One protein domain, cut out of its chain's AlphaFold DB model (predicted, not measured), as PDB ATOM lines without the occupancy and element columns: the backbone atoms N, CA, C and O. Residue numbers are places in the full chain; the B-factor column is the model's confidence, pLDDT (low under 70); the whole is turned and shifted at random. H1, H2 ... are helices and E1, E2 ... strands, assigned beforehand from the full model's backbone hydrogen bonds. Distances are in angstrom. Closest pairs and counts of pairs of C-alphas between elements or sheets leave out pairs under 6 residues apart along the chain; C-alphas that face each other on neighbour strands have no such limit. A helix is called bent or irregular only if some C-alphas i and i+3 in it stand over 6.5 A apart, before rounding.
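This is residues 2 to 73 of the 653 residues of the protein "leucine-rich repeat and fibronectin type-III domain-containing protein 5-like" of Branchiostoma belcheri (UniProt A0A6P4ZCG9). One helix, H2, runs along one side, with H1 toward its last residues and H4 at its first, while H3, E1 and long loops make the opposite side. The 72 printed residues, under half in named elements, run H1, H2, H3, E1, H4. The domain is mostly helix and compact, radius of gyration of the C-alphas 11.9 A, spanning 32 by 23 by 18 A.

H1, residues 6 to 13, begins at C-alpha (43.232, 17.926, -12.740) and measures 11.2 A. H2, residues 29 to 38, measures 15.0 A and is only just irregular, C-alphas 30 and 33 being 6.9 A apart. H3 is residues 44 to 47, 6.0 A; E1, 50 to 52, 5.6 A; H4, 66 to 70, 6.0 A, ending at C-alpha (53.288, 35.798, -17.073).

H1 and H2 only just touch, with 3 pairs of C-alphas within 8 A, the closest Tyr 9 and Lys 37 at 7.0 A, at a steep tilt of 61 degrees. H2 touches H4, closest C-alphas Cys 29 and Met 70, 6.0 A. H2 and H3 are close but not clearly touching, closest C-alphas Met 38 and Phe 44, 6.2 A. E1 pairs with no named strand; residues 25 to 26 pair with it, parallel. O i to N i+4 pairs are within hydrogen-bond range throughout H4, in 3 of 4 in H1 and 4 of 6 in H2; H3 is too short for one.

The printed part has no cut. The links H1 to H2 and E1 to H4 are long. Residues 2 to 6, 13, 42, 45 and 46 are under pLDDT 70.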
ATOM      1  N   THR A   2      40.105  27.257 -18.098       51.56
ATOM      2  CA  THR A   2      41.002  27.836 -17.069       51.56
ATOM      3  C   THR A   2      40.657  27.504 -15.602       51.56
ATOM      4  O   THR A   2      41.233  28.082 -14.689       51.56
ATOM      5  N   THR A   3      39.685  26.618 -15.379       58.38
ATOM      6  CA  THR A   3      39.146  26.175 -14.076       58.38
ATOM      7  C   THR A   3      38.911  24.658 -14.055       58.38
ATOM      8  O   THR A   3      38.141  24.144 -13.246       58.38
ATOM      9  N   LEU A   4      39.516  23.917 -14.991       66.06
ATOM     10  CA  LEU A   4      39.312  22.474 -15.097       66.06
ATOM     11  C   LEU A   4      39.989  21.730 -13.929       66.06
ATOM     12  O   LEU A   4      41.150  22.011 -13.625       66.06
ATOM     13  N   PRO A   5      39.311  20.753 -13.295       68.06
ATOM     14  CA  PRO A   5      39.941  19.896 -12.294       68.06
ATOM     15  C   PRO A   5      41.027  19.038 -12.952       68.06
ATOM     16  O   PRO A   5      40.917  18.702 -14.131       68.06
ATOM     17  N   SER A   6      42.055  18.634 -12.199       69.38
ATOM     18  CA  SER A   6      43.232  17.926 -12.740       69.38
ATOM     19  C   SER A   6      42.880  16.741 -13.649       69.38
ATOM     20  O   SER A   6      43.417  16.641 -14.745       69.38
ATOM     21  N   ILE A   7      41.896  15.925 -13.254       74.06
ATOM     22  CA  ILE A   7      41.429  14.752 -14.017       74.06
ATOM     23  C   ILE A   7      40.842  15.089 -15.400       74.06
ATOM     24  O   ILE A   7      40.857  14.265 -16.309       74.06
ATOM     25  N   ALA A   8      40.339  16.311 -15.601       77.75
ATOM     26  CA  ALA A   8      39.852  16.745 -16.905       77.75
ATOM     27  C   ALA A   8      41.001  17.062 -17.880       77.75
ATOM     28  O   ALA A   8      40.793  16.978 -19.086       77.75
ATOM     29  N   TYR A   9      42.206  17.370 -17.387       73.81
ATOM     30  CA  TYR A   9      43.395  17.486 -18.233       73.81
ATOM     31  C   TYR A   9      43.885  16.113 -18.706       73.81
ATOM     32  O   TYR A   9      44.235  15.983 -19.877       73.81
ATOM     33  N   ASP A  10      43.811  15.081 -17.857       74.06
ATOM     34  CA  ASP A  10      44.090  13.697 -18.266       74.06
ATOM     35  C   ASP A  10      43.150  13.283 -19.415       74.06
ATOM     36  O   ASP A  10      43.608  12.844 -20.471       74.06
ATOM     37  N   ILE A  11      41.841  13.535 -19.264       76.12
ATOM     38  CA  ILE A  11      40.836  13.278 -20.307       76.12
ATOM     39  C   ILE A  11      41.136  14.086 -21.580       76.12
ATOM     40  O   ILE A  11      41.183  13.502 -22.661       76.12
ATOM     41  N   LEU A  12      41.387  15.399 -21.477       76.25
ATOM     42  CA  LEU A  12      41.724  16.243 -22.632       76.25
ATOM     43  C   LEU A  12      42.975  15.750 -23.370       76.25
ATOM     44  O   LEU A  12      42.984  15.758 -24.596       76.25
ATOM     45  N   SER A  13      44.000  15.277 -22.656       69.38
ATOM     46  CA  SER A  13      45.216  14.726 -23.270       69.38
ATOM     47  C   SER A  13      44.976  13.438 -24.074       69.38
ATOM     48  O   SER A  13      45.789  13.095 -24.929       69.38
ATOM     49  N   SER A  14      43.857  12.747 -23.821       71.94
ATOM     50  CA  SER A  14      43.485  11.472 -24.450       71.94
ATOM     51  C   SER A  14      42.475  11.589 -25.602       71.94
ATOM     52  O   SER A  14      42.093  10.575 -26.180       71.94
ATOM     53  N   ILE A  15      42.020  12.801 -25.937       74.50
ATOM     54  CA  ILE A  15      41.081  13.028 -27.043       74.50
ATOM     55  C   ILE A  15      41.850  13.128 -28.371       74.50
ATOM     56  O   ILE A  15      42.723  13.978 -28.524       74.50
ATOM     57  N   ASP A  16      41.483  12.307 -29.359       70.94
ATOM     58  CA  ASP A  16      42.134  12.294 -30.683       70.94
ATOM     59  C   ASP A  16      41.841  13.544 -31.540       70.94
ATOM     60  O   ASP A  16      42.622  13.884 -32.427       70.94
ATOM     61  N   HIS A  17      40.708  14.223 -31.317       71.06
ATOM     62  CA  HIS A  17      40.293  15.387 -32.108       71.06
ATOM     63  C   HIS A  17      39.386  16.347 -31.315       71.06
ATOM     64  O   HIS A  17      38.241  16.016 -31.000       71.06
ATOM     65  N   LEU A  18      39.859  17.571 -31.063       75.19
ATOM     66  CA  LEU A  18      39.118  18.640 -30.384       75.19
ATOM     67  C   LEU A  18      39.294  19.968 -31.132       75.19
ATOM     68  O   LEU A  18      40.351  20.582 -31.076       75.19
ATOM     69  N   SER A  19      38.233  20.419 -31.798       70.94
ATOM     70  CA  SER A  19      38.211  21.675 -32.560       70.94
ATOM     71  C   SER A  19      38.217  22.895 -31.632       70.94
ATOM     72  O   SER A  19      37.234  23.112 -30.920       70.94
ATOM     73  N   MET A  20      39.279  23.712 -31.660       74.25
ATOM     74  CA  MET A  20      39.417  24.918 -30.810       74.25
ATOM     75  C   MET A  20      39.626  26.238 -31.585       74.25
ATOM     76  O   MET A  20      39.774  27.298 -30.965       74.25
ATOM     77  N   TYR A  21      39.596  26.194 -32.921       72.44
ATOM     78  CA  TYR A  21      39.717  27.368 -33.797       72.44
ATOM     79  C   TYR A  21      38.532  28.354 -33.671       72.44
ATOM     80  O   TYR A  21      37.537  28.064 -33.009       72.44
ATOM     81  N   ASP A  22      38.681  29.551 -34.252       77.56
ATOM     82  CA  ASP A  22      37.725  30.681 -34.285       77.56
ATOM     83  C   ASP A  22      37.165  31.183 -32.935       77.56
ATOM     84  O   ASP A  22      36.298  32.060 -32.886       77.56
ATOM     85  N   ASN A  23      37.701  30.702 -31.814       85.06
ATOM     86  CA  ASN A  23      37.348  31.172 -30.477       85.06
ATOM     87  C   ASN A  23      38.130  32.454 -30.104       85.06
ATOM     88  O   ASN A  23      39.332  32.541 -30.370       85.06
ATOM     89  N   PRO A  24      37.501  33.441 -29.432       90.38
ATOM     90  CA  PRO A  24      38.157  34.679 -29.008       90.38
ATOM     91  C   PRO A  24      39.012  34.469 -27.741       90.38
ATOM     92  O   PRO A  24      38.668  34.914 -26.643       90.38
ATOM     93  N   TRP A  25      40.131  33.755 -27.885       89.62
ATOM     94  CA  TRP A  25      41.019  33.394 -26.779       89.62
ATOM     95  C   TRP A  25      41.698  34.615 -26.130       89.62
ATOM     96  O   TRP A  25      42.477  35.332 -26.764       89.62
ATOM     97  N   GLN A  26      41.450  34.805 -24.827       91.69
ATOM     98  CA  GLN A  26      42.179  35.750 -23.971       91.69
ATOM     99  C   GLN A  26      43.437  35.068 -23.413       91.69
ATOM    100  O   GLN A  26      43.388  34.349 -22.416       91.69
ATOM    101  N   CYS A  27      44.572  35.278 -24.072       91.62
ATOM    102  CA  CYS A  27      45.872  34.745 -23.679       91.62
ATOM    103  C   CYS A  27      46.504  35.604 -22.576       91.62
ATOM    104  O   CYS A  27      47.429  36.380 -22.808       91.62
ATOM    105  N   ASP A  28      45.961  35.471 -21.369       90.50
ATOM    106  CA  ASP A  28      46.495  36.054 -20.139       90.50
ATOM    107  C   ASP A  28      46.847  34.974 -19.100       90.50
ATOM    108  O   ASP A  28      46.866  33.777 -19.398       90.50
ATOM    109  N   CYS A  29      47.116  35.404 -17.867       90.88
ATOM    110  CA  CYS A  29      47.429  34.575 -16.705       90.88
ATOM    111  C   CYS A  29      46.505  33.355 -16.522       90.88
ATOM    112  O   CYS A  29      46.954  32.303 -16.073       90.88
ATOM    113  N   ARG A  30      45.224  33.452 -16.901       89.81
ATOM    114  CA  ARG A  30      44.248  32.352 -16.810       89.81
ATOM    115  C   ARG A  30      44.593  31.180 -17.737       89.81
ATOM    116  O   ARG A  30      44.240  30.045 -17.429       89.81
ATOM    117  N   MET A  31      45.306  31.430 -18.835       88.75
ATOM    118  CA  MET A  31      45.733  30.413 -19.805       88.75
ATOM    119  C   MET A  31      47.098  29.780 -19.483       88.75
ATOM    120  O   MET A  31      47.497  28.843 -20.173       88.75
ATOM    121  N   VAL A  32      47.814  30.243 -18.450       87.88
ATOM    122  CA  VAL A  32      49.151  29.729 -18.082       87.88
ATOM    123  C   VAL A  32      49.088  28.271 -17.616       87.88
ATOM    124  O   VAL A  32      49.780  27.429 -18.182       87.88
ATOM    125  N   ASP A  33      48.219  27.953 -16.649       84.69
ATOM    126  CA  ASP A  33      48.017  26.579 -16.152       84.69
ATOM    127  C   ASP A  33      47.609  25.619 -17.282       84.69
ATOM    128  O   ASP A  33      48.191  24.546 -17.448       84.69
ATOM    129  N   PHE A  34      46.667  26.060 -18.124       84.38
ATOM    130  CA  PHE A  34      46.215  25.306 -19.289       84.38
ATOM    131  C   PHE A  34      47.361  25.035 -20.274       84.38
ATOM    132  O   PHE A  34      47.570  23.892 -20.672       84.38
ATOM    133  N   ARG A  35      48.141  26.064 -20.634       86.88
ATOM    134  CA  ARG A  35      49.299  25.928 -21.528       86.88
ATOM    135  C   ARG A  35      50.318  24.939 -20.967       86.88
ATOM    136  O   ARG A  35      50.784  24.077 -21.707       86.88
ATOM    137  N   LEU A  36      50.667  25.057 -19.686       85.38
ATOM    138  CA  LEU A  36      51.660  24.191 -19.046       85.38
ATOM    139  C   LEU A  36      51.212  22.723 -19.033       85.38
ATOM    140  O   LEU A  36      52.020  21.849 -19.334       85.38
ATOM    141  N   LYS A  37      49.931  22.453 -18.756       82.50
ATOM    142  CA  LYS A  37      49.369  21.091 -18.728       82.50
ATOM    143  C   LYS A  37      49.129  20.483 -20.112       82.50
ATOM    144  O   LYS A  37      49.218  19.270 -20.251       82.50
ATOM    145  N   MET A  38      48.847  21.300 -21.130       79.75
ATOM    146  CA  MET A  38      48.574  20.836 -22.501       79.75
ATOM    147  C   MET A  38      49.810  20.843 -23.421       79.75
ATOM    148  O   MET A  38      49.730  20.374 -24.560       79.75
ATOM    149  N   THR A  39      50.960  21.355 -22.968       80.69
ATOM    150  CA  THR A  39      52.214  21.345 -23.742       80.69
ATOM    151  C   THR A  39      52.661  19.907 -24.025       80.69
ATOM    152  O   THR A  39      52.833  19.113 -23.107       80.69
ATOM    153  N   GLY A  40      52.861  19.577 -25.306       76.06
ATOM    154  CA  GLY A  40      53.182  18.217 -25.758       76.06
ATOM    155  C   GLY A  40      51.968  17.331 -26.065       76.06
ATOM    156  O   GLY A  40      52.154  16.165 -26.400       76.06
ATOM    157  N   SER A  41      50.738  17.858 -25.985       75.75
ATOM    158  CA  SER A  41      49.539  17.171 -26.487       75.75
ATOM    159  C   SER A  41      49.270  17.503 -27.960       75.75
ATOM    160  O   SER A  41      49.347  18.665 -28.370       75.75
ATOM    161  N   ASN A  42      48.886  16.491 -28.746       68.38
ATOM    162  CA  ASN A  42      48.619  16.618 -30.188       68.38
ATOM    163  C   ASN A  42      47.528  17.661 -30.518       68.38
ATOM    164  O   ASN A  42      47.545  18.255 -31.591       68.38
ATOM    165  N   LEU A  43      46.591  17.893 -29.590       70.19
ATOM    166  CA  LEU A  43      45.491  18.855 -29.732       70.19
ATOM    167  C   LEU A  43      45.925  20.323 -29.621       70.19
ATOM    168  O   LEU A  43      45.247  21.208 -30.136       70.19
ATOM    169  N   PHE A  44      46.997  20.609 -28.880       73.12
ATOM    170  CA  PHE A  44      47.333  21.982 -28.498       73.12
ATOM    171  C   PHE A  44      48.333  22.657 -29.446       73.12
ATOM    172  O   PHE A  44      48.373  23.883 -29.533       73.12
ATOM    173  N   GLU A  45      49.119  21.878 -30.192       66.25
ATOM    174  CA  GLU A  45      50.259  22.376 -30.978       66.25
ATOM    175  C   GLU A  45      49.865  23.325 -32.139       66.25
ATOM    176  O   GLU A  45      50.704  24.074 -32.657       66.25
ATOM    177  N   ASN A  46      48.585  23.354 -32.544       66.88
ATOM    178  CA  ASN A  46      48.132  24.166 -33.681       66.88
ATOM    179  C   ASN A  46      46.904  25.071 -33.474       66.88
ATOM    180  O   ASN A  46      46.854  26.113 -34.128       66.88
ATOM    181  N   ASP A  47      45.970  24.749 -32.576       75.94
ATOM    182  CA  ASP A  47      44.596  25.274 -32.691       75.94
ATOM    183  C   ASP A  47      44.282  26.568 -31.911       75.94
ATOM    184  O   ASP A  47      43.290  27.237 -32.210       75.94
ATOM    185  N   ILE A  48      45.094  26.962 -30.921       86.12
ATOM    186  CA  ILE A  48      44.797  28.133 -30.070       86.12
ATOM    187  C   ILE A  48      45.566  29.372 -30.537       86.12
ATOM    188  O   ILE A  48      46.741  29.559 -30.207       86.12
ATOM    189  N   THR A  49      44.863  30.247 -31.263       89.31
ATOM    190  CA  THR A  49      45.326  31.587 -31.668       89.31
ATOM    191  C   THR A  49      44.689  32.668 -30.794       89.31
ATOM    192  O   THR A  49      43.477  32.691 -30.599       89.31
ATOM    193  N   CYS A  50      45.501  33.577 -30.265       92.19
ATOM    194  CA  CYS A  50      45.097  34.591 -29.300       92.19
ATOM    195  C   CYS A  50      44.375  35.776 -29.963       92.19
ATOM    196  O   CYS A  50      44.919  36.416 -30.864       92.19
ATOM    197  N   SER A  51      43.180  36.131 -29.480       94.50
ATOM    198  CA  SER A  51      42.463  37.346 -29.904       94.50
ATOM    199  C   SER A  51      42.684  38.530 -28.958       94.50
ATOM    200  O   SER A  51      42.396  39.669 -29.315       94.50
ATOM    201  N   GLN A  52      43.147  38.274 -27.734       92.50
ATOM    202  CA  GLN A  52      43.490  39.273 -26.719       92.50
ATOM    203  C   GLN A  52      44.618  38.736 -25.819       92.50
ATOM    204  O   GLN A  52      44.789  37.519 -25.743       92.50
ATOM    205  N   PRO A  53      45.346  39.598 -25.083       92.00
ATOM    206  CA  PRO A  53      45.426  41.056 -25.234       92.00
ATOM    207  C   PRO A  53      46.106  41.470 -26.553       92.00
ATOM    208  O   PRO A  53      46.734  40.654 -27.221       92.00
ATOM    209  N   ASN A  54      46.010  42.750 -26.929       91.19
ATOM    210  CA  ASN A  54      46.474  43.257 -28.234       91.19
ATOM    211  C   ASN A  54      47.947  42.933 -28.557       91.19
ATOM    212  O   ASN A  54      48.287  42.753 -29.721       91.19
ATOM    213  N   ASN A  55      48.819  42.837 -27.547       91.62
ATOM    214  CA  ASN A  55      50.233  42.476 -27.715       91.62
ATOM    215  C   ASN A  55      50.467  41.011 -28.142       91.62
ATOM    216  O   ASN A  55      51.572  40.686 -28.565       91.62
ATOM    217  N   PHE A  56      49.445  40.155 -28.056       93.56
ATOM    218  CA  PHE A  56      49.461  38.760 -28.503       93.56
ATOM    219  C   PHE A  56      48.459  38.480 -29.639       93.56
ATOM    220  O   PHE A  56      48.301  37.330 -30.038       93.56
ATOM    221  N   TYR A  57      47.786  39.503 -30.179       93.81
ATOM    222  CA  TYR A  57      46.774  39.329 -31.227       93.81
ATOM    223  C   TYR A  57      47.340  38.578 -32.446       93.81
ATOM    224  O   TYR A  57      48.349  38.988 -33.021       93.81
ATOM    225  N   GLY A  58      46.678  37.490 -32.844       91.25
ATOM    226  CA  GLY A  58      47.058  36.660 -33.991       91.25
ATOM    227  C   GLY A  58      48.249  35.720 -33.758       91.25
ATOM    228  O   GLY A  58      48.649  35.027 -34.689       91.25
ATOM    229  N   GLN A  59      48.820  35.672 -32.551       91.75
ATOM    230  CA  GLN A  59      49.888  34.729 -32.190       91.75
ATOM    231  C   GLN A  59      49.286  33.431 -31.636       91.75
ATOM    232  O   GLN A  59      48.240  33.465 -30.982       91.75
ATOM    233  N   LYS A  60      49.936  32.279 -31.849       89.06
ATOM    234  CA  LYS A  60      49.543  31.037 -31.167       89.06
ATOM    235  C   LYS A  60      49.968  31.072 -29.699       89.06
ATOM    236  O   LYS A  60      51.064  31.533 -29.380       89.06
ATOM    237  N   LEU A  61      49.167  30.485 -28.809       89.50
ATOM    238  CA  LEU A  61      49.480  30.434 -27.371       89.50
ATOM    239  C   LEU A  61      50.780  29.662 -27.052       89.50
ATOM    240  O   LEU A  61      51.429  29.945 -26.044       89.50
ATOM    241  N   ILE A  62      51.178  28.711 -27.903       88.06
ATOM    242  CA  ILE A  62      52.436  27.965 -27.757       88.06
ATOM    243  C   ILE A  62      53.680  28.795 -28.134       88.06
ATOM    244  O   ILE A  62      54.721  28.606 -27.507       88.06
ATOM    245  N   ASP A  63      53.558  29.745 -29.071       90.00
ATOM    246  CA  ASP A  63      54.678  30.529 -29.626       90.00
ATOM    247  C   ASP A  63      55.074  31.733 -28.746       90.00
ATOM    248  O   ASP A  63      56.214  32.197 -28.783       90.00
ATOM    249  N   ILE A  64      54.140  32.248 -27.939       91.00
ATOM    250  CA  ILE A  64      54.358  33.378 -27.018       91.00
ATOM    251  C   ILE A  64      55.377  32.985 -25.935       91.00
ATOM    252  O   ILE A  64      55.258  31.911 -25.349       91.00
ATOM    253  N   ASN A  65      56.344  33.836 -25.575       92.31
ATOM    254  CA  ASN A  65      57.237  33.545 -24.441       92.31
ATOM    255  C   ASN A  65      56.428  33.403 -23.133       92.31
ATOM    256  O   ASN A  65      55.531  34.199 -22.854       92.31
ATOM    257  N   LEU A  66      56.733  32.391 -22.316       89.94
ATOM    258  CA  LEU A  66      56.044  32.177 -21.042       89.94
ATOM    259  C   LEU A  66      56.250  33.357 -20.079       89.94
ATOM    260  O   LEU A  66      55.308  33.733 -19.389       89.94
ATOM    261  N   GLU A  67      57.427  33.987 -20.083       91.06
ATOM    262  CA  GLU A  67      57.699  35.178 -19.263       91.06
ATOM    263  C   GLU A  67      56.835  36.375 -19.693       91.06
ATOM    264  O   GLU A  67      56.267  37.058 -18.843       91.06
ATOM    265  N   ASP A  68      56.652  36.591 -21.001       91.62
ATOM    266  CA  ASP A  68      55.779  37.652 -21.520       91.62
ATOM    267  C   ASP A  68      54.305  37.378 -21.181       91.62
ATOM    268  O   ASP A  68      53.576  38.295 -20.793       91.62
ATOM    269  N   LEU A  69      53.862  36.117 -21.268       89.88
ATOM    270  CA  LEU A  69      52.516  35.692 -20.861       89.88
ATOM    271  C   LEU A  69      52.289  35.872 -19.347       89.88
ATOM    272  O   LEU A  69      51.194  36.252 -18.935       89.88
ATOM    273  N   MET A  70      53.323  35.640 -18.532       90.44
ATOM    274  CA  MET A  70      53.288  35.798 -17.073       90.44
ATOM    275  C   MET A  70      53.573  37.233 -16.585       90.44
ATOM    276  O   MET A  70      53.364  37.529 -15.412       90.44
ATOM    277  N   SER A  71      53.986  38.148 -17.470       90.38
ATOM    278  CA  SER A  71      54.508  39.493 -17.144       90.38
ATOM    279  C   SER A  71      53.582  40.426 -16.347       90.38
ATOM    280  O   SER A  71      54.035  41.446 -15.829       90.38
ATOM    281  N   LYS A  72      52.284  40.109 -16.262       89.69
ATOM    282  CA  LYS A  72      51.265  40.875 -15.520       89.69
ATOM    283  C   LYS A  72      50.599  40.078 -14.399       89.69
ATOM    284  O   LYS A  72      49.628  40.556 -13.820       89.69
ATOM    285  N   CYS A  73      51.059  38.862 -14.144       93.50
ATOM    286  CA  CYS A  73      50.409  37.950 -13.222       93.50
ATOM    287  C   CYS A  73      50.927  38.140 -11.796       93.50
ATOM    288  O   CYS A  73      52.064  38.557 -11.582       93.50
TER     289      CYS A  73